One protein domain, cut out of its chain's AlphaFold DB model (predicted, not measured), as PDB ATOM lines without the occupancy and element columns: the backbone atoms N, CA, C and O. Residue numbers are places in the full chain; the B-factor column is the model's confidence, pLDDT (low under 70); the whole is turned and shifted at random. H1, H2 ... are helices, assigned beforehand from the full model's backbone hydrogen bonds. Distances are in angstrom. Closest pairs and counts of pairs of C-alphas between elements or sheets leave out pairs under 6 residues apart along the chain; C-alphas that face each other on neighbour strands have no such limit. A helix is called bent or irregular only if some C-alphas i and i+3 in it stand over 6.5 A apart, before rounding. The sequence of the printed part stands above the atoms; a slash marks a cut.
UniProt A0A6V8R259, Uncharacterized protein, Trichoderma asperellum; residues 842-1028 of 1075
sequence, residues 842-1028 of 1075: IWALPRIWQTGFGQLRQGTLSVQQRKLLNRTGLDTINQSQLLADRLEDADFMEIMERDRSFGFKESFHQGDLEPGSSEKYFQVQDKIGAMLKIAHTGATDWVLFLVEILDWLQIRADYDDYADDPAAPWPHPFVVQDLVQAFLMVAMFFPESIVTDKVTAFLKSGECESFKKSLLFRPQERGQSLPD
ATOM      1  N   ILE A 842      31.663  13.979 -24.895       66.00
ATOM      2  CA  ILE A 842      30.429  14.753 -25.151       66.00
ATOM      3  C   ILE A 842      29.984  15.600 -23.938       66.00
ATOM      4  O   ILE A 842      29.110  16.464 -24.072       66.00
ATOM      5  N   TRP A 843      30.601  15.335 -22.783       68.38
ATOM      6  CA  TRP A 843      30.399  15.962 -21.473       68.38
ATOM      7  C   TRP A 843      31.435  17.058 -21.159       68.38
ATOM      8  O   TRP A 843      31.271  17.826 -20.207       68.38
ATOM      9  N   ALA A 844      32.495  17.152 -21.963       72.12
ATOM     10  CA  ALA A 844      33.595  18.077 -21.741       72.12
ATOM     11  C   ALA A 844      33.227  19.515 -22.106       72.12
ATOM     12  O   ALA A 844      32.541  19.777 -23.101       72.12
ATOM     13  N   LEU A 845      33.761  20.479 -21.355       76.88
ATOM     14  CA  LEU A 845      33.740  21.868 -21.812       76.88
ATOM     15  C   LEU A 845      34.762  22.037 -22.946       76.88
ATOM     16  O   LEU A 845      35.904  21.600 -22.800       76.88
ATOM     17  N   PRO A 846      34.418  22.725 -24.050       84.38
ATOM     18  CA  PRO A 846      35.366  22.979 -25.124       84.38
ATOM     19  C   PRO A 846      36.640  23.653 -24.608       84.38
ATOM     20  O   PRO A 846      36.581  24.681 -23.926       84.38
ATOM     21  N   ARG A 847      37.807  23.122 -24.981       83.06
ATOM     22  CA  ARG A 847      39.115  23.646 -24.553       83.06
ATOM     23  C   ARG A 847      39.297  25.121 -24.927       83.06
ATOM     24  O   ARG A 847      39.883  25.893 -24.160       83.06
ATOM     25  N   ILE A 848      38.727  25.539 -26.058       84.88
ATOM     26  CA  ILE A 848      38.705  26.941 -26.499       84.88
ATOM     27  C   ILE A 848      37.930  27.860 -25.547       84.88
ATOM     28  O   ILE A 848      38.346  28.992 -25.302       84.88
ATOM     29  N   TRP A 849      36.844  27.361 -24.951       87.31
ATOM     30  CA  TRP A 849      36.076  28.079 -23.937       87.31
ATOM     31  C   TRP A 849      36.817  28.121 -22.607       87.31
ATOM     32  O   TRP A 849      36.998  29.203 -22.058       87.31
ATOM     33  N   GLN A 850      37.311  26.979 -22.120       83.00
ATOM     34  CA  GLN A 850      38.028  26.899 -20.841       83.00
ATOM     35  C   GLN A 850      39.199  27.893 -20.780       83.00
ATOM     36  O   GLN A 850      39.355  28.648 -19.818       83.00
ATOM     37  N   THR A 851      40.000  27.938 -21.843       86.00
ATOM     38  CA  THR A 851      41.169  28.820 -21.939       86.00
ATOM     39  C   THR A 851      40.788  30.285 -22.174       86.00
ATOM     40  O   THR A 851      41.393  31.171 -21.570       86.00
ATOM     41  N   GLY A 852      39.758  30.565 -22.983       85.50
ATOM     42  CA  GLY A 852      39.281  31.929 -23.236       85.50
ATOM     43  C   GLY A 852      38.582  32.562 -22.033       85.50
ATOM     44  O   GLY A 852      38.879  33.699 -21.666       85.50
ATOM     45  N   PHE A 853      37.702  31.814 -21.371       85.81
ATOM     46  CA  PHE A 853      37.031  32.243 -20.147       85.81
ATOM     47  C   PHE A 853      38.021  32.378 -18.981       85.81
ATOM     48  O   PHE A 853      37.962  33.350 -18.227       85.81
ATOM     49  N   GLY A 854      39.003  31.472 -18.885       83.06
ATOM     50  CA  GLY A 854      40.116  31.594 -17.941       83.06
ATOM     51  C   GLY A 854      40.906  32.898 -18.118       83.06
ATOM     52  O   GLY A 854      41.139  33.610 -17.142       83.06
ATOM     53  N   GLN A 855      41.246  33.268 -19.359       84.25
ATOM     54  CA  GLN A 855      41.907  34.547 -19.666       84.25
ATOM     55  C   GLN A 855      41.017  35.759 -19.346       84.25
ATOM     56  O   GLN A 855      41.512  36.756 -18.820       84.25
ATOM     57  N   LEU A 856      39.703  35.676 -19.595       85.00
ATOM     58  CA  LEU A 856      38.750  36.741 -19.261       85.00
ATOM     59  C   LEU A 856      38.697  36.994 -17.746       85.00
ATOM     60  O   LEU A 856      38.718  38.148 -17.321       85.00
ATOM     61  N   ARG A 857      38.677  35.928 -16.933       80.31
ATOM     62  CA  ARG A 857      38.676  36.019 -15.460       80.31
ATOM     63  C   ARG A 857      39.983  36.565 -14.889       80.31
ATOM     64  O   ARG A 857      39.956  37.220 -13.852       80.31
ATOM     65  N   GLN A 858      41.110  36.298 -15.546       80.94
ATOM     66  CA  GLN A 858      42.421  36.831 -15.156       80.94
ATOM     67  C   GLN A 858      42.608  38.309 -15.558       80.94
ATOM     68  O   GLN A 858      43.472  38.990 -15.007       80.94
ATOM     69  N   GLY A 859      41.806  38.814 -16.502       76.38
ATOM     70  CA  GLY A 859      41.811  40.208 -16.946       76.38
ATOM     71  C   GLY A 859      41.083  41.182 -16.006       76.38
ATOM     72  O   GLY A 859      40.404  40.806 -15.051       76.38
ATOM     73  N   THR A 860      41.206  42.485 -16.279       76.94
ATOM     74  CA  THR A 860      40.534  43.541 -15.501       76.94
ATOM     75  C   THR A 860      39.084  43.715 -15.970       76.94
ATOM     76  O   THR A 860      38.817  44.405 -16.950       76.94
ATOM     77  N   LEU A 861      38.136  43.086 -15.268       82.62
ATOM     78  CA  LEU A 861      36.700  43.170 -15.569       82.62
ATOM     79  C   LEU A 861      36.073  44.477 -15.060       82.62
ATOM     80  O   LEU A 861      36.291  44.882 -13.916       82.62
ATOM     81  N   SER A 862      35.234  45.112 -15.881       85.69
ATOM     82  CA  SER A 862      34.446  46.279 -15.474       85.69
ATOM     83  C   SER A 862      33.325  45.902 -14.492       85.69
ATOM     84  O   SER A 862      32.878  44.754 -14.424       85.69
ATOM     85  N   VAL A 863      32.806  46.884 -13.744       84.50
ATOM     86  CA  VAL A 863      31.676  46.672 -12.814       84.50
ATOM     87  C   VAL A 863      30.434  46.147 -13.546       84.50
ATOM     88  O   VAL A 863      29.688  45.339 -12.997       84.50
ATOM     89  N   GLN A 864      30.213  46.582 -14.789       85.19
ATOM     90  CA  GLN A 864      29.097  46.116 -15.613       85.19
ATOM     91  C   GLN A 864      29.299  44.665 -16.064       85.19
ATOM     92  O   GLN A 864      28.374  43.869 -15.941       85.19
ATOM     93  N   GLN A 865      30.513  44.297 -16.484       86.06
ATOM     94  CA  GLN A 865      30.844  42.923 -16.886       86.06
ATOM     95  C   GLN A 865      30.722  41.939 -15.717       86.06
ATOM     96  O   GLN A 865      30.195  40.847 -15.886       86.06
ATOM     97  N   ARG A 866      31.127  42.333 -14.504       84.75
ATOM     98  CA  ARG A 866      30.962  41.479 -13.318       84.75
ATOM     99  C   ARG A 866      29.490  41.268 -12.950       84.75
ATOM    100  O   ARG A 866      29.098  40.162 -12.602       84.75
ATOM    101  N   LYS A 867      28.657  42.312 -13.066       86.94
ATOM    102  CA  LYS A 867      27.199  42.177 -12.889       86.94
ATOM    103  C   LYS A 867      26.582  41.251 -13.934       86.94
ATOM    104  O   LYS A 867      25.680  40.495 -13.593       86.94
ATOM    105  N   LEU A 868      27.066  41.318 -15.174       87.81
ATOM    106  CA  LEU A 868      26.626  40.446 -16.256       87.81
ATOM    107  C   LEU A 868      26.962  38.975 -15.953       87.81
ATOM    108  O   LEU A 868      26.062  38.145 -15.973       87.81
ATOM    109  N   LEU A 869      28.205  38.676 -15.558       86.81
ATOM    110  CA  LEU A 869      28.629  37.316 -15.193       86.81
ATOM    111  C   LEU A 869      27.828  36.728 -14.023       86.81
ATOM    112  O   LEU A 869      27.503  35.545 -14.035       86.81
ATOM    113  N   ASN A 870      27.482  37.548 -13.027       85.94
ATOM    114  CA  ASN A 870      26.652  37.117 -11.902       85.94
ATOM    115  C   ASN A 870      25.212  36.789 -12.351       85.94
ATOM    116  O   ASN A 870      24.665  35.748 -11.994       85.94
ATOM    117  N   ARG A 871      24.611  37.628 -13.208       86.19
ATOM    118  CA  ARG A 871      23.260  37.385 -13.747       86.19
ATOM    119  C   ARG A 871      23.158  36.083 -14.539       86.19
ATOM    120  O   ARG A 871      22.155  35.388 -14.405       86.19
ATOM    121  N   THR A 872      24.185  35.755 -15.318       86.44
ATOM    122  CA  THR A 872      24.233  34.536 -16.138       86.44
ATOM    123  C   THR A 872      24.750  33.311 -15.383       86.44
ATOM    124  O   THR A 872      24.904  32.263 -16.002       86.44
ATOM    125  N   GLY A 873      25.081  33.419 -14.092       82.69
ATOM    126  CA  GLY A 873      25.616  32.292 -13.318       82.69
ATOM    127  C   GLY A 873      27.054  31.897 -13.666       82.69
ATOM    128  O   GLY A 873      27.538  30.857 -13.254       82.69
ATOM    129  N   LEU A 874      27.783  32.715 -14.429       83.69
ATOM    130  CA  LEU A 874      29.159  32.403 -14.837       83.69
ATOM    131  C   LEU A 874      30.207  32.804 -13.786       83.69
ATOM    132  O   LEU A 874      31.370  32.426 -13.905       83.69
ATOM    133  N   ASP A 875      29.813  33.563 -12.761       75.88
ATOM    134  CA  ASP A 875      30.693  33.942 -11.643       75.88
ATOM    135  C   ASP A 875      30.929  32.768 -10.664       75.88
ATOM    136  O   ASP A 875      31.980  32.693 -10.026       75.88
ATOM    137  N   THR A 876      29.973  31.833 -10.586       64.81
ATOM    138  CA  THR A 876      29.967  30.648  -9.708       64.81
ATOM    139  C   THR A 876      30.562  29.399 -10.361       64.81
ATOM    140  O   THR A 876      30.988  28.496  -9.645       64.81
ATOM    141  N   ILE A 877      30.658  29.348 -11.695       60.94
ATOM    142  CA  ILE A 877      31.203  28.182 -12.402       60.94
ATOM    143  C   ILE A 877      32.694  28.005 -12.075       60.94
ATOM    144  O   ILE A 877      33.560  28.801 -12.472       60.94
ATOM    145  N   ASN A 878      32.994  26.927 -11.349       54.03
ATOM    146  CA  ASN A 878      34.353  26.473 -11.087       54.03
ATOM    147  C   ASN A 878      35.010  25.938 -12.370       54.03
ATOM    148  O   ASN A 878      34.359  25.390 -13.259       54.03
ATOM    149  N   GLN A 879      36.328  26.134 -12.482       53.59
ATOM    150  CA  GLN A 879      37.130  25.557 -13.563       53.59
ATOM    151  C   GLN A 879      36.985  24.033 -13.547       53.59
ATOM    152  O   GLN A 879      37.290  23.424 -12.532       53.59
ATOM    153  N   SER A 880      36.525  23.476 -14.676       51.44
ATOM    154  CA  SER A 880      36.561  22.049 -15.036       51.44
ATOM    155  C   SER A 880      36.345  21.088 -13.861       51.44
ATOM    156  O   SER A 880      37.318  20.581 -13.308       51.44
ATOM    157  N   GLN A 881      35.086  20.795 -13.523       52.66
ATOM    158  CA  GLN A 881      34.789  19.495 -12.908       52.66
ATOM    159  C   GLN A 881      35.340  18.414 -13.838       52.66
ATOM    160  O   GLN A 881      35.158  18.516 -15.060       52.66
ATOM    161  N   LEU A 882      36.051  17.440 -13.271       55.72
ATOM    162  CA  LEU A 882      36.534  16.305 -14.039       55.72
ATOM    163  C   LEU A 882      35.328  15.556 -14.606       55.72
ATOM    164  O   LEU A 882      34.219  15.612 -14.071       55.72
ATOM    165  N   LEU A 883      35.539  14.862 -15.722       59.56
ATOM    166  CA  LEU A 883      34.494  14.063 -16.350       59.56
ATOM    167  C   LEU A 883      33.895  13.049 -15.369       59.56
ATOM    168  O   LEU A 883      32.688  12.838 -15.391       59.56
ATOM    169  N   ALA A 884      34.738  12.475 -14.507       58.41
ATOM    170  CA  ALA A 884      34.341  11.571 -13.436       58.41
ATOM    171  C   ALA A 884      33.351  12.228 -12.461       58.41
ATOM    172  O   ALA A 884      32.264  11.688 -12.284       58.41
ATOM    173  N   ASP A 885      33.675  13.415 -11.941       63.00
ATOM    174  CA  ASP A 885      32.823  14.155 -10.998       63.00
ATOM    175  C   ASP A 885      31.455  14.473 -11.623       63.00
ATOM    176  O   ASP A 885      30.408  14.242 -11.030       63.00
ATOM    177  N   ARG A 886      31.440  14.916 -12.889       66.44
ATOM    178  CA  ARG A 886      30.182  15.199 -13.603       66.44
ATOM    179  C   ARG A 886      29.334  13.961 -13.827       66.44
ATOM    180  O   ARG A 886      28.119  14.050 -13.791       66.44
ATOM    181  N   LEU A 887      29.960  12.823 -14.122       66.94
ATOM    182  CA  LEU A 887      29.245  11.568 -14.338       66.94
ATOM    183  C   LEU A 887      28.819  10.888 -13.030       66.94
ATOM    184  O   LEU A 887      28.095   9.890 -13.084       66.94
ATOM    185  N   GLU A 888      29.365  11.322 -11.895       69.00
ATOM    186  CA  GLU A 888      28.987  10.887 -10.551       69.00
ATOM    187  C   GLU A 888      27.808  11.711 -10.026       69.00
ATOM    188  O   GLU A 888      26.880  11.126  -9.473       69.00
ATOM    189  N   ASP A 889      27.807  13.018 -10.299       68.31
ATOM    190  CA  ASP A 889      26.766  13.949  -9.853       68.31
ATOM    191  C   ASP A 889      25.563  14.060 -10.819       68.31
ATOM    192  O   ASP A 889      24.498  14.516 -10.407       68.31
ATOM    193  N   ALA A 890      25.704  13.672 -12.097       68.19
ATOM    194  CA  ALA A 890      24.636  13.805 -13.099       68.19
ATOM    195  C   ALA A 890      23.488  12.807 -12.897       68.19
ATOM    196  O   ALA A 890      23.704  11.621 -12.621       68.19
ATOM    197  N   ASP A 891      22.264  13.274 -13.146       72.00
ATOM    198  CA  ASP A 891      21.078  12.428 -13.080       72.00
ATOM    199  C   ASP A 891      21.082  11.348 -14.182       72.00
ATOM    200  O   ASP A 891      21.599  11.513 -15.293       72.00
ATOM    201  N   PHE A 892      20.476  10.200 -13.882       70.62
ATOM    202  CA  PHE A 892      20.401   9.075 -14.806       70.62
ATOM    203  C   PHE A 892      19.667   9.438 -16.108       70.62
ATOM    204  O   PHE A 892      20.085   8.996 -17.188       70.62
ATOM    205  N   MET A 893      18.602  10.247 -16.032       69.31
ATOM    206  CA  MET A 893      17.857  10.673 -17.220       69.31
ATOM    207  C   MET A 893      18.688  11.618 -18.084       69.31
ATOM    208  O   MET A 893      18.748  11.430 -19.302       69.31
ATOM    209  N   GLU A 894      19.418  12.545 -17.464       73.81
ATOM    210  CA  GLU A 894      20.357  13.439 -18.149       73.81
ATOM    211  C   GLU A 894      21.414  12.647 -18.941       73.81
ATOM    212  O   GLU A 894      21.650  12.916 -20.127       73.81
ATOM    213  N   ILE A 895      22.009  11.618 -18.319       72.31
ATOM    214  CA  ILE A 895      22.988  10.729 -18.965       72.31
ATOM    215  C   ILE A 895      22.378  10.030 -20.177       72.31
ATOM    216  O   ILE A 895      22.954  10.036 -21.273       72.31
ATOM    217  N   MET A 896      21.192   9.457 -20.000       70.75
ATOM    218  CA  MET A 896      20.499   8.726 -21.050       70.75
ATOM    219  C   MET A 896      20.124   9.627 -22.238       70.75
ATOM    220  O   MET A 896      20.345   9.247 -23.395       70.75
ATOM    221  N   GLU A 897      19.557  10.808 -21.992       72.62
ATOM    222  CA  GLU A 897      19.126  11.729 -23.047       72.62
ATOM    223  C   GLU A 897      20.301  12.294 -23.841       72.62
ATOM    224  O   GLU A 897      20.277  12.313 -25.082       72.62
ATOM    225  N   ARG A 898      21.375  12.688 -23.149       74.19
ATOM    226  CA  ARG A 898      22.590  13.192 -23.793       74.19
ATOM    227  C   ARG A 898      23.191  12.133 -24.718       74.19
ATOM    228  O   ARG A 898      23.452  12.436 -25.888       74.19
ATOM    229  N   ASP A 899      23.307  10.887 -24.257       71.19
ATOM    230  CA  ASP A 899      23.824   9.763 -25.048       71.19
ATOM    231  C   ASP A 899      22.945   9.429 -26.266       71.19
ATOM    232  O   ASP A 899      23.454   9.189 -27.375       71.19
ATOM    233  N   ARG A 900      21.618   9.460 -26.095       68.31
ATOM    234  CA  ARG A 900      20.654   9.246 -27.187       68.31
ATOM    235  C   ARG A 900      20.734  10.349 -28.237       68.31
ATOM    236  O   ARG A 900      20.744  10.046 -29.431       68.31
ATOM    237  N   SER A 901      20.855  11.610 -27.826       71.88
ATOM    238  CA  SER A 901      20.860  12.761 -28.738       71.88
ATOM    239  C   SER A 901      22.016  12.726 -29.753       71.88
ATOM    240  O   SER A 901      21.823  13.024 -30.936       71.88
ATOM    241  N   PHE A 902      23.217  12.311 -29.331       69.19
ATOM    242  CA  PHE A 902      24.371  12.160 -30.224       69.19
ATOM    243  C   PHE A 902      24.187  10.991 -31.189       69.19
ATOM    244  O   PHE A 902      24.437  11.134 -32.388       69.19
ATOM    245  N   GLY A 903      23.678   9.867 -30.678       63.88
ATOM    246  CA  GLY A 903      23.315   8.709 -31.490       63.88
ATOM    247  C   GLY A 903      22.303   9.031 -32.581       63.88
ATOM    248  O   GLY A 903      22.468   8.624 -33.734       63.88
ATOM    249  N   PHE A 904      21.283   9.809 -32.222       66.69
ATOM    250  CA  PHE A 904      20.246  10.270 -33.130       66.69
ATOM    251  C   PHE A 904      20.827  11.125 -34.263       66.69
ATOM    252  O   PHE A 904      20.577  10.839 -35.434       66.69
ATOM    253  N   LYS A 905      21.645  12.140 -33.944       70.56
ATOM    254  CA  LYS A 905      22.257  13.036 -34.945       70.56
ATOM    255  C   LYS A 905      23.124  12.268 -35.942       70.56
ATOM    256  O   LYS A 905      23.001  12.469 -37.149       70.56
ATOM    257  N   GLU A 906      23.979  11.372 -35.453       65.75
ATOM    258  CA  GLU A 906      24.842  10.559 -36.313       65.75
ATOM    259  C   GLU A 906      24.018   9.664 -37.247       65.75
ATOM    260  O   GLU A 906      24.253   9.630 -38.456       65.75
ATOM    261  N   SER A 907      22.997   9.006 -36.700       62.22
ATOM    262  CA  SER A 907      22.116   8.113 -37.454       62.22
ATOM    263  C   SER A 907      21.285   8.861 -38.500       62.22
ATOM    264  O   SER A 907      21.107   8.372 -39.617       62.22
ATOM    265  N   PHE A 908      20.824  10.074 -38.181       65.88
ATOM    266  CA  PHE A 908      20.093  10.937 -39.108       65.88
ATOM    267  C   PHE A 908      20.951  11.320 -40.321       65.88
ATOM    268  O   PHE A 908      20.495  11.220 -41.460       65.88
ATOM    269  N   HIS A 909      22.214  11.692 -40.096       68.75
ATOM    270  CA  HIS A 909      23.143  12.042 -41.173       68.75
ATOM    271  C   HIS A 909      23.655  10.827 -41.958       68.75
ATOM    272  O   HIS A 909      23.885  10.937 -43.159       68.75
ATOM    273  N   GLN A 910      23.770   9.654 -41.330       60.59
ATOM    274  CA  GLN A 910      24.020   8.390 -42.038       60.59
ATOM    275  C   GLN A 910      22.838   7.975 -42.930       60.59
ATOM    276  O   GLN A 910      23.030   7.271 -43.919       60.59
ATOM    277  N   GLY A 911      21.622   8.425 -42.605       53.41
ATOM    278  CA  GLY A 911      20.431   8.258 -43.438       53.41
ATOM    279  C   GLY A 911      20.357   9.196 -44.651       53.41
ATOM    280  O   GLY A 911      19.430   9.064 -45.455       53.41
ATOM    281  N   ASP A 912      21.300  10.134 -44.807       61.53
ATOM    282  CA  ASP A 912      21.370  11.032 -45.959       61.53
ATOM    283  C   ASP A 912      22.059  10.341 -47.149       61.53
ATOM    284  O   ASP A 912      23.255  10.058 -47.140       61.53
ATOM    285  N   LEU A 913      21.274  10.055 -48.189       56.97
ATOM    286  CA  LEU A 913      21.696   9.302 -49.378       56.97
ATOM    287  C   LEU A 913      22.256  10.185 -50.505       56.97
ATOM    288  O   LEU A 913      22.467   9.704 -51.621       56.97
ATOM    289  N   GLU A 914      22.417  11.488 -50.282       60.19
ATOM    290  CA  GLU A 914      22.975  12.386 -51.291       60.19
ATOM    291  C   GLU A 914      24.492  12.129 -51.485       60.19
ATOM    292  O   GLU A 914      25.229  11.994 -50.508       60.19
ATOM    293  N   PRO A 915      25.011  12.045 -52.728       58.19
ATOM    294  CA  PRO A 915      26.423  11.748 -52.957       58.19
ATOM    295  C   PRO A 915      27.364  12.721 -52.228       58.19
ATOM    296  O   PRO A 915      27.385  13.932 -52.480       58.19
ATOM    297  N   GLY A 916      28.160  12.168 -51.312       66.94
ATOM    298  CA  GLY A 916      29.107  12.913 -50.491       66.94
ATOM    299  C   GLY A 916      28.470  13.819 -49.429       66.94
ATOM    300  O   GLY A 916      29.174  14.685 -48.917       66.94
ATOM    301  N   SER A 917      27.177  13.703 -49.096       68.69
ATOM    302  CA  SER A 917      26.568  14.481 -47.997       68.69
ATOM    303  C   SER A 917      27.075  14.039 -46.630       68.69
ATOM    304  O   SER A 917      27.467  14.888 -45.831       68.69
ATOM    305  N   SER A 918      27.162  12.729 -46.399       67.69
ATOM    306  CA  SER A 918      27.777  12.143 -45.207       67.69
ATOM    307  C   SER A 918      29.242  12.567 -45.075       67.69
ATOM    308  O   SER A 918      29.640  13.092 -44.039       67.69
ATOM    309  N   GLU A 919      30.028  12.458 -46.150       77.75
ATOM    310  CA  GLU A 919      31.428  12.902 -46.193       77.75
ATOM    311  C   GLU A 919      31.570  14.401 -45.892       77.75
ATOM    312  O   GLU A 919      32.419  14.789 -45.092       77.75
ATOM    313  N   LYS A 920      30.715  15.255 -46.477       78.56
ATOM    314  CA  LYS A 920      30.695  16.702 -46.197       78.56
ATOM    315  C   LYS A 920      30.300  16.992 -44.749       78.56
ATOM    316  O   LYS A 920      30.894  17.875 -44.137       78.56
ATOM    317  N   TYR A 921      29.323  16.272 -44.200       81.00
ATOM    318  CA  TYR A 921      28.910  16.408 -42.804       81.00
ATOM    319  C   TYR A 921      30.058  16.052 -41.858       81.00
ATOM    320  O   TYR A 921      30.438  16.880 -41.033       81.00
ATOM    321  N   PHE A 922      30.670  14.877 -42.028       79.75
ATOM    322  CA  PHE A 922      31.811  14.456 -41.216       79.75
ATOM    323  C   PHE A 922      33.012  15.386 -41.391       79.75
ATOM    324  O   PHE A 922      33.661  15.717 -40.407       79.75
ATOM    325  N   GLN A 923      33.264  15.893 -42.603       83.00
ATOM    326  CA  GLN A 923      34.308  16.889 -42.842       83.00
ATOM    327  C   GLN A 923      34.048  18.192 -42.070       83.00
ATOM    328  O   GLN A 923      34.981  18.765 -41.516       83.00
ATOM    329  N   VAL A 924      32.801  18.670 -42.014       83.69
ATOM    330  CA  VAL A 924      32.439  19.869 -41.239       83.69
ATOM    331  C   VAL A 924      32.543  19.602 -39.734       83.69
ATOM    332  O   VAL A 924      33.131  20.418 -39.025       83.69
ATOM    333  N   GLN A 925      32.035  18.464 -39.248       83.56
ATOM    334  CA  GLN A 925      32.115  18.082 -37.832       83.56
ATOM    335  C   GLN A 925      33.560  17.897 -37.364       83.56
ATOM    336  O   GLN A 925      33.907  18.376 -36.290       83.56
ATOM    337  N   ASP A 926      34.423  17.297 -38.187       83.50
ATOM    338  CA  ASP A 926      35.860  17.166 -37.922       83.50
ATOM    339  C   ASP A 926      36.519  18.538 -37.713       83.50
ATOM    340  O   ASP A 926      37.243  18.751 -36.738       83.50
ATOM    341  N   LYS A 927      36.214  19.526 -38.570       84.44
ATOM    342  CA  LYS A 927      36.773  20.881 -38.427       84.44
ATOM    343  C   LYS A 927      36.198  21.645 -37.240       84.44
ATOM    344  O   LYS A 927      36.959  22.336 -36.569       84.44
ATOM    345  N   ILE A 928      34.909  21.494 -36.938       84.19
ATOM    346  CA  ILE A 928      34.308  22.070 -35.724       84.19
ATOM    347  C   ILE A 928      34.943  21.447 -34.474       84.19
ATOM    348  O   ILE A 928      35.342  22.176 -33.570       84.19
ATOM    349  N   GLY A 929      35.109  20.123 -34.445       83.31
ATOM    350  CA  GLY A 929      35.770  19.404 -33.357       83.31
ATOM    351  C   GLY A 929      37.213  19.860 -33.148       83.31
ATOM    352  O   GLY A 929      37.617  20.133 -32.019       83.31
ATOM    353  N   ALA A 930      37.974  20.034 -34.231       83.44
ATOM    354  CA  ALA A 930      39.324  20.588 -34.164       83.44
ATOM    355  C   ALA A 930      39.332  22.026 -33.611       83.44
ATOM    356  O   ALA A 930      40.159  22.343 -32.763       83.44
ATOM    357  N   MET A 931      38.384  22.880 -34.017       82.81
ATOM    358  CA  MET A 931      38.250  24.244 -33.481       82.81
ATOM    359  C   MET A 931      37.902  24.264 -31.986       82.81
ATOM    360  O   MET A 931      38.477  25.058 -31.245       82.81
ATOM    361  N   LEU A 932      37.015  23.375 -31.523       85.19
ATOM    362  CA  LEU A 932      36.641  23.247 -30.104       85.19
ATOM    363  C   LEU A 932      37.830  22.843 -29.214       85.19
ATOM    364  O   LEU A 932      37.898  23.259 -28.054       85.19
ATOM    365  N   LYS A 933      38.773  22.059 -29.756       83.81
ATOM    366  CA  LYS A 933      39.957  21.546 -29.047       83.81
ATOM    367  C   LYS A 933      41.127  22.535 -28.971       83.81
ATOM    368  O   LYS A 933      42.094  22.274 -28.262       83.81
ATOM    369  N   ILE A 934      41.076  23.668 -29.666       83.19
ATOM    370  CA  ILE A 934      42.201  24.613 -29.704       83.19
ATOM    371  C   ILE A 934      42.208  25.509 -28.471       83.19
ATOM    372  O   ILE A 934      41.191  26.080 -28.097       83.19
ATOM    373  N   ALA A 935      43.378  25.681 -27.858       82.44
ATOM    374  CA  ALA A 935      43.552  26.651 -26.786       82.44
ATOM    375  C   ALA A 935      43.404  28.086 -27.323       82.44
ATOM    376  O   ALA A 935      44.059  28.474 -28.291       82.44
ATOM    377  N   HIS A 936      42.557  28.887 -26.679       82.25
ATOM    378  CA  HIS A 936      42.374  30.290 -27.008       82.25
ATOM    379  C   HIS A 936      43.591  31.120 -26.586       82.25
ATOM    380  O   HIS A 936      44.078  31.034 -25.457       82.25
ATOM    381  N   THR A 937      44.043  31.986 -27.491       76.88
ATOM    382  CA  THR A 937      45.070  32.995 -27.223       76.88
ATOM    383  C   THR A 937      44.657  34.323 -27.853       76.88
ATOM    384  O   THR A 937      44.566  34.413 -29.082       76.88
ATOM    385  N   GLY A 938      44.428  35.363 -27.047       78.44
ATOM    386  CA  GLY A 938      44.165  36.713 -27.551       78.44
ATOM    387  C   GLY A 938      43.047  37.449 -26.816       78.44
ATOM    388  O   GLY A 938      42.906  37.331 -25.606       78.44
ATOM    389  N   ALA A 939      42.299  38.270 -27.557       80.81
ATOM    390  CA  ALA A 939      41.188  39.049 -27.021       80.81
ATOM    391  C   ALA A 939      39.983  38.152 -26.698       80.81
ATOM    392  O   ALA A 939      39.574  37.322 -27.513       80.81
ATOM    393  N   THR A 940      39.390  38.378 -25.527       85.44
ATOM    394  CA  THR A 940      38.297  37.582 -24.952       85.44
ATOM    395  C   THR A 940      36.910  38.181 -25.208       85.44
ATOM    396  O   THR A 940      35.925  37.728 -24.629       85.44
ATOM    397  N   ASP A 941      36.802  39.158 -26.114       84.00
ATOM    398  CA  ASP A 941      35.547  39.853 -26.450       84.00
ATOM    399  C   ASP A 941      34.440  38.891 -26.913       84.00
ATOM    400  O   ASP A 941      33.261  39.105 -26.651       84.00
ATOM    401  N   TRP A 942      34.816  37.781 -27.550       86.81
ATOM    402  CA  TRP A 942      33.889  36.733 -27.985       86.81
ATOM    403  C   TRP A 942      33.254  35.959 -26.829       86.81
ATOM    404  O   TRP A 942      32.107  35.536 -26.925       86.81
ATOM    405  N   VAL A 943      33.983  35.803 -25.724       87.25
ATOM    406  CA  VAL A 943      33.479  35.164 -24.507       87.25
ATOM    407  C   VAL A 943      32.408  36.056 -23.888       87.25
ATOM    408  O   VAL A 943      31.333  35.578 -23.543       87.25
ATOM    409  N   LEU A 944      32.671  37.366 -23.816       86.88
ATOM    410  CA  LEU A 944      31.697  38.355 -23.351       86.88
ATOM    411  C   LEU A 944      30.470  38.419 -24.260       86.88
ATOM    412  O   LEU A 944      29.356  38.467 -23.756       86.88
ATOM    413  N   PHE A 945      30.656  38.333 -25.577       87.94
ATOM    414  CA  PHE A 945      29.548  38.262 -26.525       87.94
ATOM    415  C   PHE A 945      28.630  37.056 -26.261       87.94
ATOM    416  O   PHE A 945      27.410  37.188 -26.300       87.94
ATOM    417  N   LEU A 946      29.189  35.886 -25.928       89.12
ATOM    418  CA  LEU A 946      28.381  34.721 -25.552       89.12
ATOM    419  C   LEU A 946      27.671  34.907 -24.207       89.12
ATOM    420  O   LEU A 946      26.518  34.508 -24.070       89.12
ATOM    421  N   VAL A 947      28.319  35.561 -23.241       89.62
ATOM    422  CA  VAL A 947      27.696  35.920 -21.955       89.62
ATOM    423  C   VAL A 947      26.513  36.876 -22.177       89.62
ATOM    424  O   VAL A 947      25.456  36.705 -21.577       89.62
ATOM    425  N   GLU A 948      26.652  37.861 -23.063       90.12
ATOM    426  CA  GLU A 948      25.564  38.778 -23.424       90.12
ATOM    427  C   GLU A 948      24.391  38.048 -24.090       90.12
ATOM    428  O   GLU A 948      23.239  38.383 -23.823       90.12
ATOM    429  N   ILE A 949      24.661  37.024 -24.910       88.75
ATOM    430  CA  ILE A 949      23.614  36.173 -25.494       88.75
ATOM    431  C   ILE A 949      22.866  35.395 -24.407       88.75
ATOM    432  O   ILE A 949      21.640  35.338 -24.458       88.75
ATOM    433  N   LEU A 950      23.570  34.832 -23.419       88.06
ATOM    434  CA  LEU A 950      22.937  34.144 -22.287       88.06
ATOM    435  C   LEU A 950      22.013  35.083 -21.506       88.06
ATOM    436  O   LEU A 950      20.854  34.748 -21.274       88.06
ATOM    437  N   ASP A 951      22.488  36.289 -21.175       89.81
ATOM    438  CA  ASP A 951      21.669  37.284 -20.473       89.81
ATOM    439  C   ASP A 951      20.469  37.739 -21.314       89.81
ATOM    440  O   ASP A 951      19.363  37.900 -20.794       89.81
ATOM    441  N   TRP A 952      20.660  37.912 -22.627       89.56
ATOM    442  CA  TRP A 952      19.592  38.292 -23.549       89.56
ATOM    443  C   TRP A 952      18.507  37.217 -23.668       89.56
ATOM    444  O   TRP A 952      17.320  37.544 -23.659       89.56
ATOM    445  N   LEU A 953      18.904  35.945 -23.741       86.50
ATOM    446  CA  LEU A 953      17.989  34.804 -23.756       86.50
ATOM    447  C   LEU A 953      17.405  34.486 -22.371       86.50
ATOM    448  O   LEU A 953      16.511  33.651 -22.281       86.50
ATOM    449  N   GLN A 954      17.874  35.164 -21.316       86.06
ATOM    450  CA  GLN A 954      17.518  34.910 -19.914       86.06
ATOM    451  C   GLN A 954      17.848  33.481 -19.461       86.06
ATOM    452  O   GLN A 954      17.144  32.899 -18.638       86.06
ATOM    453  N   ILE A 955      18.934  32.926 -19.999       85.81
ATOM    454  CA  ILE A 955      19.419  31.581 -19.691       85.81
ATOM    455  C   ILE A 955      20.618  31.701 -18.750       85.81
ATOM    456  O   ILE A 955      21.486  32.561 -18.926       85.81
ATOM    457  N   ARG A 956      20.672  30.831 -17.741       84.19
ATOM    458  CA  ARG A 956      21.804  30.731 -16.818       84.19
ATOM    459  C   ARG A 956      22.746  29.598 -17.223       84.19
ATOM    460  O   ARG A 956      22.383  28.714 -17.988       84.19
ATOM    461  N   ALA A 957      23.981  29.658 -16.745       80.56
ATOM    462  CA  ALA A 957      24.993  28.637 -16.993       80.56
ATOM    463  C   ALA A 957      25.261  27.743 -15.767       80.56
ATOM    464  O   ALA A 957      25.927  26.727 -15.913       80.56
ATOM    465  N   ASP A 958      24.747  28.107 -14.589       77.12
ATOM    466  CA  ASP A 958      24.871  27.391 -13.312       77.12
ATOM    467  C   ASP A 958      23.591  26.616 -12.964       77.12
ATOM    468  O   ASP A 958      23.063  26.732 -11.861       77.12
ATOM    469  N   TYR A 959      23.036  25.894 -13.936       76.69
ATOM    470  CA  TYR A 959      21.934  24.982 -13.653       76.69
ATOM    471  C   TYR A 959      22.483  23.702 -13.025       76.69
ATOM    472  O   TYR A 959      23.269  23.011 -13.673       76.69
ATOM    473  N   ASP A 960      22.052  23.417 -11.796       64.06
ATOM    474  CA  ASP A 960      22.426  22.210 -11.048       64.06
ATOM    475  C   ASP A 960      21.419  21.061 -11.257       64.06
ATOM    476  O   ASP A 960      21.778  19.900 -11.102       64.06
ATOM    477  N   ASP A 961      20.184  21.380 -11.669       63.19
ATOM    478  CA  ASP A 961      19.101  20.412 -11.862       63.19
ATOM    479  C   ASP A 961      18.773  20.221 -13.352       63.19
ATOM    480  O   ASP A 961      18.688  21.188 -14.126       63.19
ATOM    481  N   TYR A 962      18.533  18.969 -13.742       69.38
ATOM    482  CA  TYR A 962      17.980  18.603 -15.044       69.38
ATOM    483  C   TYR A 962      16.445  18.631 -14.990       69.38
ATOM    484  O   TYR A 962      15.841  18.194 -14.013       69.38
ATOM    485  N   ALA A 963      15.789  19.180 -16.016       68.56
ATOM    486  CA  ALA A 963      14.330  19.218 -16.062       68.56
ATOM    487  C   ALA A 963      13.754  17.859 -16.498       68.56
ATOM    488  O   ALA A 963      13.979  17.435 -17.627       68.56
ATOM    489  N   ASP A 964      12.935  17.234 -15.647       62.66
ATOM    490  CA  ASP A 964      12.249  15.964 -15.955       62.66
ATOM    491  C   ASP A 964      11.157  16.089 -17.036       62.66
ATOM    492  O   ASP A 964      10.640  15.081 -17.518       62.66
ATOM    493  N   ASP A 965      10.764  17.315 -17.405       67.75
ATOM    494  CA  ASP A 965       9.771  17.579 -18.449       67.75
ATOM    495  C   ASP A 965      10.428  17.575 -19.845       67.75
ATOM    496  O   ASP A 965      11.123  18.536 -20.191       67.75
ATOM    497  N   PRO A 966      10.142  16.583 -20.715       58.59
ATOM    498  CA  PRO A 966      10.715  16.510 -22.062       58.59
ATOM    499  C   PRO A 966      10.289  17.673 -22.974       58.59
ATOM    500  O   PRO A 966      10.877  17.890 -24.037       58.59
ATOM    501  N   ALA A 967       9.229  18.404 -22.609       58.56
ATOM    502  CA  ALA A 967       8.755  19.578 -23.333       58.56
ATOM    503  C   ALA A 967       9.431  20.882 -22.876       58.56
ATOM    504  O   ALA A 967       9.267  21.910 -23.546       58.56
ATOM    505  N   ALA A 968      10.193  20.860 -21.776       62.84
ATOM    506  CA  ALA A 968      10.937  21.999 -21.266       62.84
ATOM    507  C   ALA A 968      12.365  22.004 -21.851       62.84
ATOM    508  O   ALA A 968      13.206  21.205 -21.453       62.84
ATOM    509  N   PRO A 969      12.701  22.914 -22.788       58.22
ATOM    510  CA  PRO A 969      14.030  22.930 -23.408       58.22
ATOM    511  C   PRO A 969      15.157  23.398 -22.467       58.22
ATOM    512  O   PRO A 969      16.326  23.289 -22.828       58.22
ATOM    513  N   TRP A 970      14.816  23.961 -21.301       64.00
ATOM    514  CA  TRP A 970      15.726  24.496 -20.281       64.00
ATOM    515  C   TRP A 970      15.032  24.400 -18.912       64.00
ATOM    516  O   TRP A 970      13.806  24.557 -18.877       64.00
ATOM    517  N   PRO A 971      15.762  24.272 -17.790       66.75
ATOM    518  CA  PRO A 971      17.226  24.310 -17.637       66.75
ATOM    519  C   PRO A 971      17.958  22.998 -17.977       66.75
ATOM    520  O   PRO A 971      17.424  21.921 -17.750       66.75
ATOM    521  N   HIS A 972      19.189  23.091 -18.509       72.81
ATOM    522  CA  HIS A 972      20.102  21.940 -18.616       72.81
ATOM    523  C   HIS A 972      21.583  22.343 -18.396       72.81
ATOM    524  O   HIS A 972      21.969  23.447 -18.797       72.81
ATOM    525  N   PRO A 973      22.450  21.471 -17.838       72.94
ATOM    526  CA  PRO A 973      23.847  21.821 -17.504       72.94
ATOM    527  C   PRO A 973      24.784  22.093 -18.704       72.94
ATOM    528  O   PRO A 973      25.839  22.713 -18.563       72.94
ATOM    529  N   PHE A 974      24.412  21.666 -19.918       77.56
ATOM    530  CA  PHE A 974      25.251  21.779 -21.138       77.56
ATOM    531  C   PHE A 974      25.092  23.062 -21.966       77.56
ATOM    532  O   PHE A 974      25.605  23.145 -23.089       77.56
ATOM    533  N   VAL A 975      24.371  24.062 -21.458       81.31
ATOM    534  CA  VAL A 975      24.044  25.297 -22.196       81.31
ATOM    535  C   VAL A 975      25.295  25.958 -22.788       81.31
ATOM    536  O   VAL A 975      25.291  26.420 -23.932       81.31
ATOM    537  N   VAL A 976      26.389  25.999 -22.025       82.38
ATOM    538  CA  VAL A 976      27.635  26.660 -22.436       82.38
ATOM    539  C   VAL A 976      28.302  25.919 -23.595       82.38
ATOM    540  O   VAL A 976      28.746  26.550 -24.554       82.38
ATOM    541  N   GLN A 977      28.354  24.588 -23.541       83.44
ATOM    542  CA  GLN A 977      28.926  23.729 -24.577       83.44
ATOM    543  C   GLN A 977      28.191  23.936 -25.904       83.44
ATOM    544  O   GLN A 977      28.821  24.191 -26.937       83.44
ATOM    545  N   ASP A 978      26.860  23.881 -25.857       84.00
ATOM    546  CA  ASP A 978      26.012  23.988 -27.039       84.00
ATOM    547  C   ASP A 978      26.054  25.411 -27.625       84.00
ATOM    548  O   ASP A 978      26.151  25.579 -28.847       84.00
ATOM    549  N   LEU A 979      26.097  26.444 -26.774       86.81
ATOM    550  CA  LEU A 979      26.244  27.836 -27.205       86.81
ATOM    551  C   LEU A 979      27.606  28.097 -27.863       86.81
ATOM    552  O   LEU A 979      27.674  28.764 -28.899       86.81
ATOM    553  N   VAL A 980      28.693  27.553 -27.308       88.00
ATOM    554  CA  VAL A 980      30.035  27.667 -27.898       88.00
ATOM    555  C   VAL A 980      30.080  26.959 -29.250       88.00
ATOM    556  O   VAL A 980      30.562  27.538 -30.223       88.00
ATOM    557  N   GLN A 981      29.534  25.746 -29.355       88.00
ATOM    558  CA  GLN A 981      29.472  25.024 -30.626       88.00
ATOM    559  C   GLN A 981      28.639  25.785 -31.671       88.00
ATOM    560  O   GLN A 981      29.070  25.921 -32.820       88.00
ATOM    561  N   ALA A 982      27.486  26.335 -31.279       87.69
ATOM    562  CA  ALA A 982      26.654  27.174 -32.139       87.69
ATOM    563  C   ALA A 982      27.397  28.427 -32.613       87.69
ATOM    564  O   ALA A 982      27.390  28.746 -33.806       87.69
ATOM    565  N   PHE A 983      28.104  29.099 -31.704       88.81
ATOM    566  CA  PHE A 983      28.933  30.245 -32.041       88.81
ATOM    567  C   PHE A 983      30.021  29.883 -33.045       88.81
ATOM    568  O   PHE A 983      30.176  30.605 -34.023       88.81
ATOM    569  N   LEU A 984      30.729  28.759 -32.879       87.06
ATOM    570  CA  LEU A 984      31.740  28.322 -33.846       87.06
ATOM    571  C   LEU A 984      31.143  28.087 -35.232       87.06
ATOM    572  O   LEU A 984      31.690  28.587 -36.214       87.06
ATOM    573  N   MET A 985      30.004  27.394 -35.312       87.00
ATOM    574  CA  MET A 985      29.320  27.142 -36.585       87.00
ATOM    575  C   MET A 985      29.001  28.440 -37.332       87.00
ATOM    576  O   MET A 985      29.136  28.495 -38.554       87.00
ATOM    577  N   VAL A 986      28.620  29.496 -36.611       85.06
ATOM    578  CA  VAL A 986      28.366  30.823 -37.191       85.06
ATOM    579  C   VAL A 986      29.675  31.553 -37.496       85.06
ATOM    580  O   VAL A 986      29.848  32.085 -38.593       85.06
ATOM    581  N   ALA A 987      30.619  31.552 -36.556       84.69
ATOM    582  CA  ALA A 987      31.877  32.286 -36.615       84.69
ATOM    583  C   ALA A 987      32.702  31.922 -37.851       84.69
ATOM    584  O   ALA A 987      33.300  32.805 -38.466       84.69
ATOM    585  N   MET A 988      32.674  30.650 -38.262       83.69
ATOM    586  CA  MET A 988      33.351  30.153 -39.462       83.69
ATOM    587  C   MET A 988      32.986  30.937 -40.736       83.69
ATOM    588  O   MET A 988      33.820  31.047 -41.634       83.69
ATOM    589  N   PHE A 989      31.780  31.507 -40.824       83.69
ATOM    590  CA  PHE A 989      31.326  32.294 -41.980       83.69
ATOM    591  C   PHE A 989      31.679  33.781 -41.906       83.69
ATOM    592  O   PHE A 989      31.551  34.487 -42.905       83.69
ATOM    593  N   PHE A 990      32.156  34.253 -40.756       84.38
ATOM    594  CA  PHE A 990      32.518  35.650 -40.532       84.38
ATOM    595  C   PHE A 990      33.951  35.786 -40.005       84.38
ATOM    596  O   PHE A 990      34.144  36.488 -39.023       84.38
ATOM    597  N   PRO A 991      34.982  35.160 -40.604       75.31
ATOM    598  CA  PRO A 991      36.334  35.112 -40.026       75.31
ATOM    599  C   PRO A 991      37.039  36.479 -39.930       75.31
ATOM    600  O   PRO A 991      38.096  36.586 -39.317       75.31
ATOM    601  N   GLU A 992      36.484  37.512 -40.565       78.50
ATOM    602  CA  GLU A 992      37.000  38.886 -40.571       78.50
ATOM    603  C   GLU A 992      36.381  39.767 -39.475       78.50
ATOM    604  O   GLU A 992      36.852  40.879 -39.241       78.50
ATOM    605  N   SER A 993      35.329  39.294 -38.795       81.38
ATOM    606  CA  SER A 993      34.771  40.018 -37.653       81.38
ATOM    607  C   SER A 993      35.754  39.982 -36.486       81.38
ATOM    608  O   SER A 993      36.366  38.957 -36.185       81.38
ATOM    609  N   ILE A 994      35.884  41.115 -35.797       77.44
ATOM    610  CA  ILE A 994      36.788  41.284 -34.650       77.44
ATOM    611  C   ILE A 994      36.485  40.241 -33.559       77.44
ATOM    612  O   ILE A 994      37.399  39.721 -32.926       77.44
ATOM    613  N   VAL A 995      35.205  39.884 -33.401       78.00
ATOM    614  CA  VAL A 995      34.716  38.929 -32.396       78.00
ATOM    615  C   VAL A 995      35.087  37.481 -32.753       78.00
ATOM    616  O   VAL A 995      35.307  36.652 -31.882       78.00
ATOM    617  N   THR A 996      35.196  37.134 -34.029       82.56
ATOM    618  CA  THR A 996      35.356  35.741 -34.494       82.56
ATOM    619  C   THR A 996      36.768  35.441 -35.007       82.56
ATOM    620  O   THR A 996      37.144  34.269 -35.079       82.56
ATOM    621  N   ASP A 997      37.578  36.459 -35.325       78.69
ATOM    622  CA  ASP A 997      38.941  36.339 -35.881       78.69
ATOM    623  C   ASP A 997      39.837  35.391 -35.069       78.69
ATOM    624  O   ASP A 997      40.536  34.539 -35.620       78.69
ATOM    625  N   LYS A 998      39.790  35.500 -33.735       75.69
ATOM    626  CA  LYS A 998      40.639  34.702 -32.834       75.69
ATOM    627  C   LYS A 998      40.201  33.251 -32.734       75.69
ATOM    628  O   LYS A 998      41.037  32.357 -32.672       75.69
ATOM    629  N   VAL A 999      38.898  33.023 -32.763       73.44
ATOM    630  CA  VAL A 999      38.297  31.695 -32.622       73.44
ATOM    631  C   VAL A 999      38.340  30.931 -33.956       73.44
ATOM    632  O   VAL A 999      38.427  29.709 -33.993       73.44
ATOM    633  N   THR A1000      38.393  31.660 -35.074       76.56
ATOM    634  CA  THR A1000      38.553  31.120 -36.433       76.56
ATOM    635  C   THR A1000      40.005  31.073 -36.917       76.56
ATOM    636  O   THR A1000      40.254  30.721 -38.073       76.56
ATOM    637  N   ALA A1001      40.984  31.367 -36.055       79.00
ATOM    638  CA  ALA A1001      42.403  31.346 -36.410       79.00
ATOM    639  C   ALA A1001      42.846  29.985 -36.978       79.00
ATOM    640  O   ALA A1001      43.609  29.947 -37.942       79.00
ATOM    641  N   PHE A1002      42.291  28.878 -36.469       78.50
ATOM    642  CA  PHE A1002      42.527  27.533 -37.004       78.50
ATOM    643  C   PHE A1002      42.176  27.399 -38.478       78.50
ATOM    644  O   PHE A1002      42.911  26.772 -39.231       78.50
ATOM    645  N   LEU A1003      41.098  28.047 -38.928       76.31
ATOM    646  CA  LEU A1003      40.737  28.007 -40.336       76.31
ATOM    647  C   LEU A1003      41.863  28.599 -41.198       76.31
ATOM    648  O   LEU A1003      41.978  28.257 -42.368       76.31
ATOM    649  N   LYS A1004      42.700  29.506 -40.667       77.75
ATOM    650  CA  LYS A1004      43.877  30.087 -41.349       77.75
ATOM    651  C   LYS A1004      45.085  29.146 -41.414       77.75
ATOM    652  O   LYS A1004      46.040  29.502 -42.098       77.75
ATOM    653  N   SER A1005      45.037  27.967 -40.795       78.62
ATOM    654  CA  SER A1005      46.072  26.940 -40.938       78.62
ATOM    655  C   SER A1005      46.072  26.322 -42.344       78.62
ATOM    656  O   SER A1005      45.052  26.308 -43.040       78.62
ATOM    657  N   GLY A1006      47.219  25.773 -42.757       73.69
ATOM    658  CA  GLY A1006      47.335  25.038 -44.024       73.69
ATOM    659  C   GLY A1006      46.455  23.781 -44.073       73.69
ATOM    660  O   GLY A1006      45.979  23.398 -45.137       73.69
ATOM    661  N   GLU A1007      46.145  23.183 -42.921       74.50
ATOM    662  CA  GLU A1007      45.288  21.992 -42.804       74.50
ATOM    663  C   GLU A1007      43.833  22.267 -43.207       74.50
ATOM    664  O   GLU A1007      43.129  21.382 -43.698       74.50
ATOM    665  N   CYS A1008      43.380  23.511 -43.038       76.81
ATOM    666  CA  CYS A1008      42.046  23.952 -43.432       76.81
ATOM    667  C   CYS A1008      41.999  24.525 -44.853       76.81
ATOM    668  O   CYS A1008      40.943  24.984 -45.286       76.81
ATOM    669  N   GLU A1009      43.104  24.518 -45.604       79.50
ATOM    670  CA  GLU A1009      43.164  25.160 -46.919       79.50
ATOM    671  C   GLU A1009      42.220  24.491 -47.935       79.50
ATOM    672  O   GLU A1009      41.516  25.180 -48.677       79.50
ATOM    673  N   SER A1010      42.134  23.157 -47.928       76.94
ATOM    674  CA  SER A1010      41.183  22.392 -48.749       76.94
ATOM    675  C   SER A1010      39.728  22.670 -48.353       76.94
ATOM    676  O   SER A1010      38.869  22.863 -49.213       76.94
ATOM    677  N   PHE A1011      39.463  22.780 -47.050       80.81
ATOM    678  CA  PHE A1011      38.143  23.063 -46.496       80.81
ATOM    679  C   PHE A1011      37.684  24.504 -46.772       80.81
ATOM    680  O   PHE A1011      36.534  24.734 -47.138       80.81
ATOM    681  N   LYS A1012      38.590  25.484 -46.711       78.62
ATOM    682  CA  LYS A1012      38.335  26.885 -47.089       78.62
ATOM    683  C   LYS A1012      38.066  27.077 -48.571       78.62
ATOM    684  O   LYS A1012      37.278  27.939 -48.953       78.62
ATOM    685  N   LYS A1013      38.753  26.300 -49.409       80.38
ATOM    686  CA  LYS A1013      38.524  26.273 -50.857       80.38
ATOM    687  C   LYS A1013      37.244  25.519 -51.225       80.38
ATOM    688  O   LYS A1013      36.864  25.542 -52.392       80.38
ATOM    689  N   SER A1014      36.572  24.879 -50.262       79.06
ATOM    690  CA  SER A1014      35.281  24.240 -50.502       79.06
ATOM    691  C   SER A1014      34.198  25.266 -50.848       79.06
ATOM    692  O   SER A1014      34.258  26.446 -50.491       79.06
ATOM    693  N   LEU A1015      33.142  24.782 -51.499       73.69
ATOM    694  CA  LEU A1015      31.975  25.590 -51.850       73.69
ATOM    695  C   LEU A1015      31.201  26.098 -50.618       73.69
ATOM    696  O   LEU A1015      30.339  26.963 -50.766       73.69
ATOM    697  N   LEU A1016      31.491  25.606 -49.405       79.06
ATOM    698  CA  LEU A1016      30.814  26.031 -48.176       79.06
ATOM    699  C   LEU A1016      30.974  27.539 -47.923       79.06
ATOM    700  O   LEU A1016      29.989  28.211 -47.616       79.06
ATOM    701  N   PHE A1017      32.184  28.069 -48.129       79.69
ATOM    702  CA  PHE A1017      32.554  29.466 -47.851       79.69
ATOM    703  C   PHE A1017      32.466  30.395 -49.055       79.69
ATOM    704  O   PHE A1017      32.788  31.576 -48.955       79.69
ATOM    705  N   ARG A1018      32.013  29.893 -50.205       79.94
ATOM    706  CA  ARG A1018      31.887  30.695 -51.423       79.94
ATOM    707  C   ARG A1018      30.439  30.709 -51.888       79.94
ATOM    708  O   ARG A1018      30.134  30.080 -52.894       79.94
ATOM    709  N   PRO A1019      29.521  31.417 -51.198       72.31
ATOM    710  CA  PRO A1019      28.101  31.404 -51.543       72.31
ATOM    711  C   PRO A1019      27.817  31.810 -52.991       72.31
ATOM    712  O   PRO A1019      26.866  31.303 -53.574       72.31
ATOM    713  N   GLN A1020      28.642  32.690 -53.572       76.25
ATOM    714  CA  GLN A1020      28.524  33.123 -54.966       76.25
ATOM    715  C   GLN A1020      28.917  32.011 -55.948       76.25
ATOM    716  O   GLN A1020      28.143  31.713 -56.848       76.25
ATOM    717  N   GLU A1021      30.058  31.342 -55.747       76.12
ATOM    718  CA  GLU A1021      30.477  30.193 -56.573       76.12
ATOM    719  C   GLU A1021      29.564  28.977 -56.347       76.12
ATOM    720  O   GLU A1021      29.128  28.328 -57.294       76.12
ATOM    721  N   ARG A1022      29.165  28.735 -55.095       68.69
ATOM    722  CA  ARG A1022      28.146  27.747 -54.719       68.69
ATOM    723  C   ARG A1022      26.789  28.057 -55.339       68.69
ATOM    724  O   ARG A1022      26.022  27.136 -55.569       68.69
ATOM    725  N   GLY A1023      26.471  29.329 -55.565       64.00
ATOM    726  CA  GLY A1023      25.254  29.770 -56.243       64.00
ATOM    727  C   GLY A1023      25.342  29.687 -57.770       64.00
ATOM    728  O   GLY A1023      24.304  29.641 -58.425       64.00
ATOM    729  N   GLN A1024      26.558  29.651 -58.336       72.31
ATOM    730  CA  GLN A1024      26.798  29.381 -59.761       72.31
ATOM    731  C   GLN A1024      26.638  27.890 -60.076       72.31
ATOM    732  O   GLN A1024      26.117  27.537 -61.133       72.31
ATOM    733  N   SER A1025      27.038  27.012 -59.151       57.34
ATOM    734  CA  SER A1025      26.590  25.621 -59.163       57.34
ATOM    735  C   SER A1025      25.120  25.560 -58.756       57.34
ATOM    736  O   SER A1025      24.726  26.133 -57.744       57.34
ATOM    737  N   LEU A1026      24.284  24.868 -59.528       54.94
ATOM    738  CA  LEU A1026      22.898  24.634 -59.122       54.94
ATOM    739  C   LEU A1026      22.902  23.955 -57.740       54.94
ATOM    740  O   LEU A1026      23.679  23.014 -57.558       54.94
ATOM    741  N   PRO A1027      22.089  24.410 -56.761       55.16
ATOM    742  CA  PRO A1027      22.029  23.747 -55.468       55.16
ATOM    743  C   PRO A1027      21.696  22.281 -55.715       55.16
ATOM    744  O   PRO A1027      20.696  22.000 -56.382       55.16
ATOM    745  N   ASP A1028      22.475  21.362 -55.146       53.78
ATOM    746  CA  ASP A1028      22.163  19.930 -55.174       53.78
ATOM    747  C   ASP A1028      20.990  19.610 -54.220       53.78
ATOM    748  O   ASP A1028      20.955  18.651 -53.471       53.78
TER     749      ASP A1028
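This is residues 842 to 1028 of the 1075 residues of an uncharacterized protein of Trichoderma asperellum (UniProt A0A6V8R259). A loose cluster of crossed helices gathers round H7 in the middle, with H5 and H6 packed on it and H1 reaching from the end of H5 across H6. H4, the longest helix, makes one long edge and opens a V with H5, while H2 covers H6 and the short H8, H9 and H10 lie toward the other end. You read 187 residues with ten named helices, H1 to H10 in order, and no named strand: the class is all helix. The whole is compact, with a radius of gyration of the C-alphas of 18.3 A and spans of 49 by 40 by 28 A.

Find C-alpha 847 at (39.115, 23.646, -24.553); from there H1 runs to residue 858, 16.5 A. H2 is residues 863 to 871 and H3 residues 883 to 889. H4, residues 892 to 910, begins at (20.401, 9.075, -14.806) and runs 27.5 A. H5, residues 917 to 932, covers 22.3 A, H6, residues 941 to 953, 18.5 A, and H7, residues 975 to 987, 17.8 A. H8 is residues 1001 to 1004. H9, residues 1006 to 1012, is irregular: C-alphas 1007 and 1010 are 7.2 A apart. H10, residues 1019 to 1024, ends at (26.798, 29.381, -59.761).

Start at H5, whose residues 928 to 932 touch residues 981 to 985 of H7; the closest C-alphas, Ile 928 and Leu 984, are 7.0 A apart. Their steep tilt of 68 degrees is only just short of about perpendicular. H5 and H1 touch only at their ends, C-alphas 848 and 932 being closest at 5.6 A. H5 and H4 only just touch, with 3 pairs of C-alphas within 8 A, the closest His 909 and Ser 918 at 6.1 A. At H6, Val 943 touches H1, its C-alpha 6.3 A from that of Phe 853, at 85 degrees, about perpendicular. H6 touches H2, closest at C-alphas 871 and 951, 6.9 A, and only just touches H7, with 3 pairs within 8 A, closest at C-alphas 946 and 979, 7.4 A. H8 and H9 only just touch, only at the corner, closest at C-alphas 1003 and 1012, 7.3 A. H3 and H10 touch no helix. Each O i to N i+4 pair is within hydrogen-bond range in H1 to H7 and H10; H9 has 1 of 3, beside 2 of 4 O i to N i+3 pairs, and H8 is too short.

The C-alphas of Val 863 and Pro 915 are farthest apart, 53.5 A. The printed part has no cut. The long links are H2 to H3, H6 to H7 and H7 to H8. Mean pLDDT of the printed part is 76.0; 53 residues are under 70, among them 876 to 890, 906 to 918 and 960 to 971.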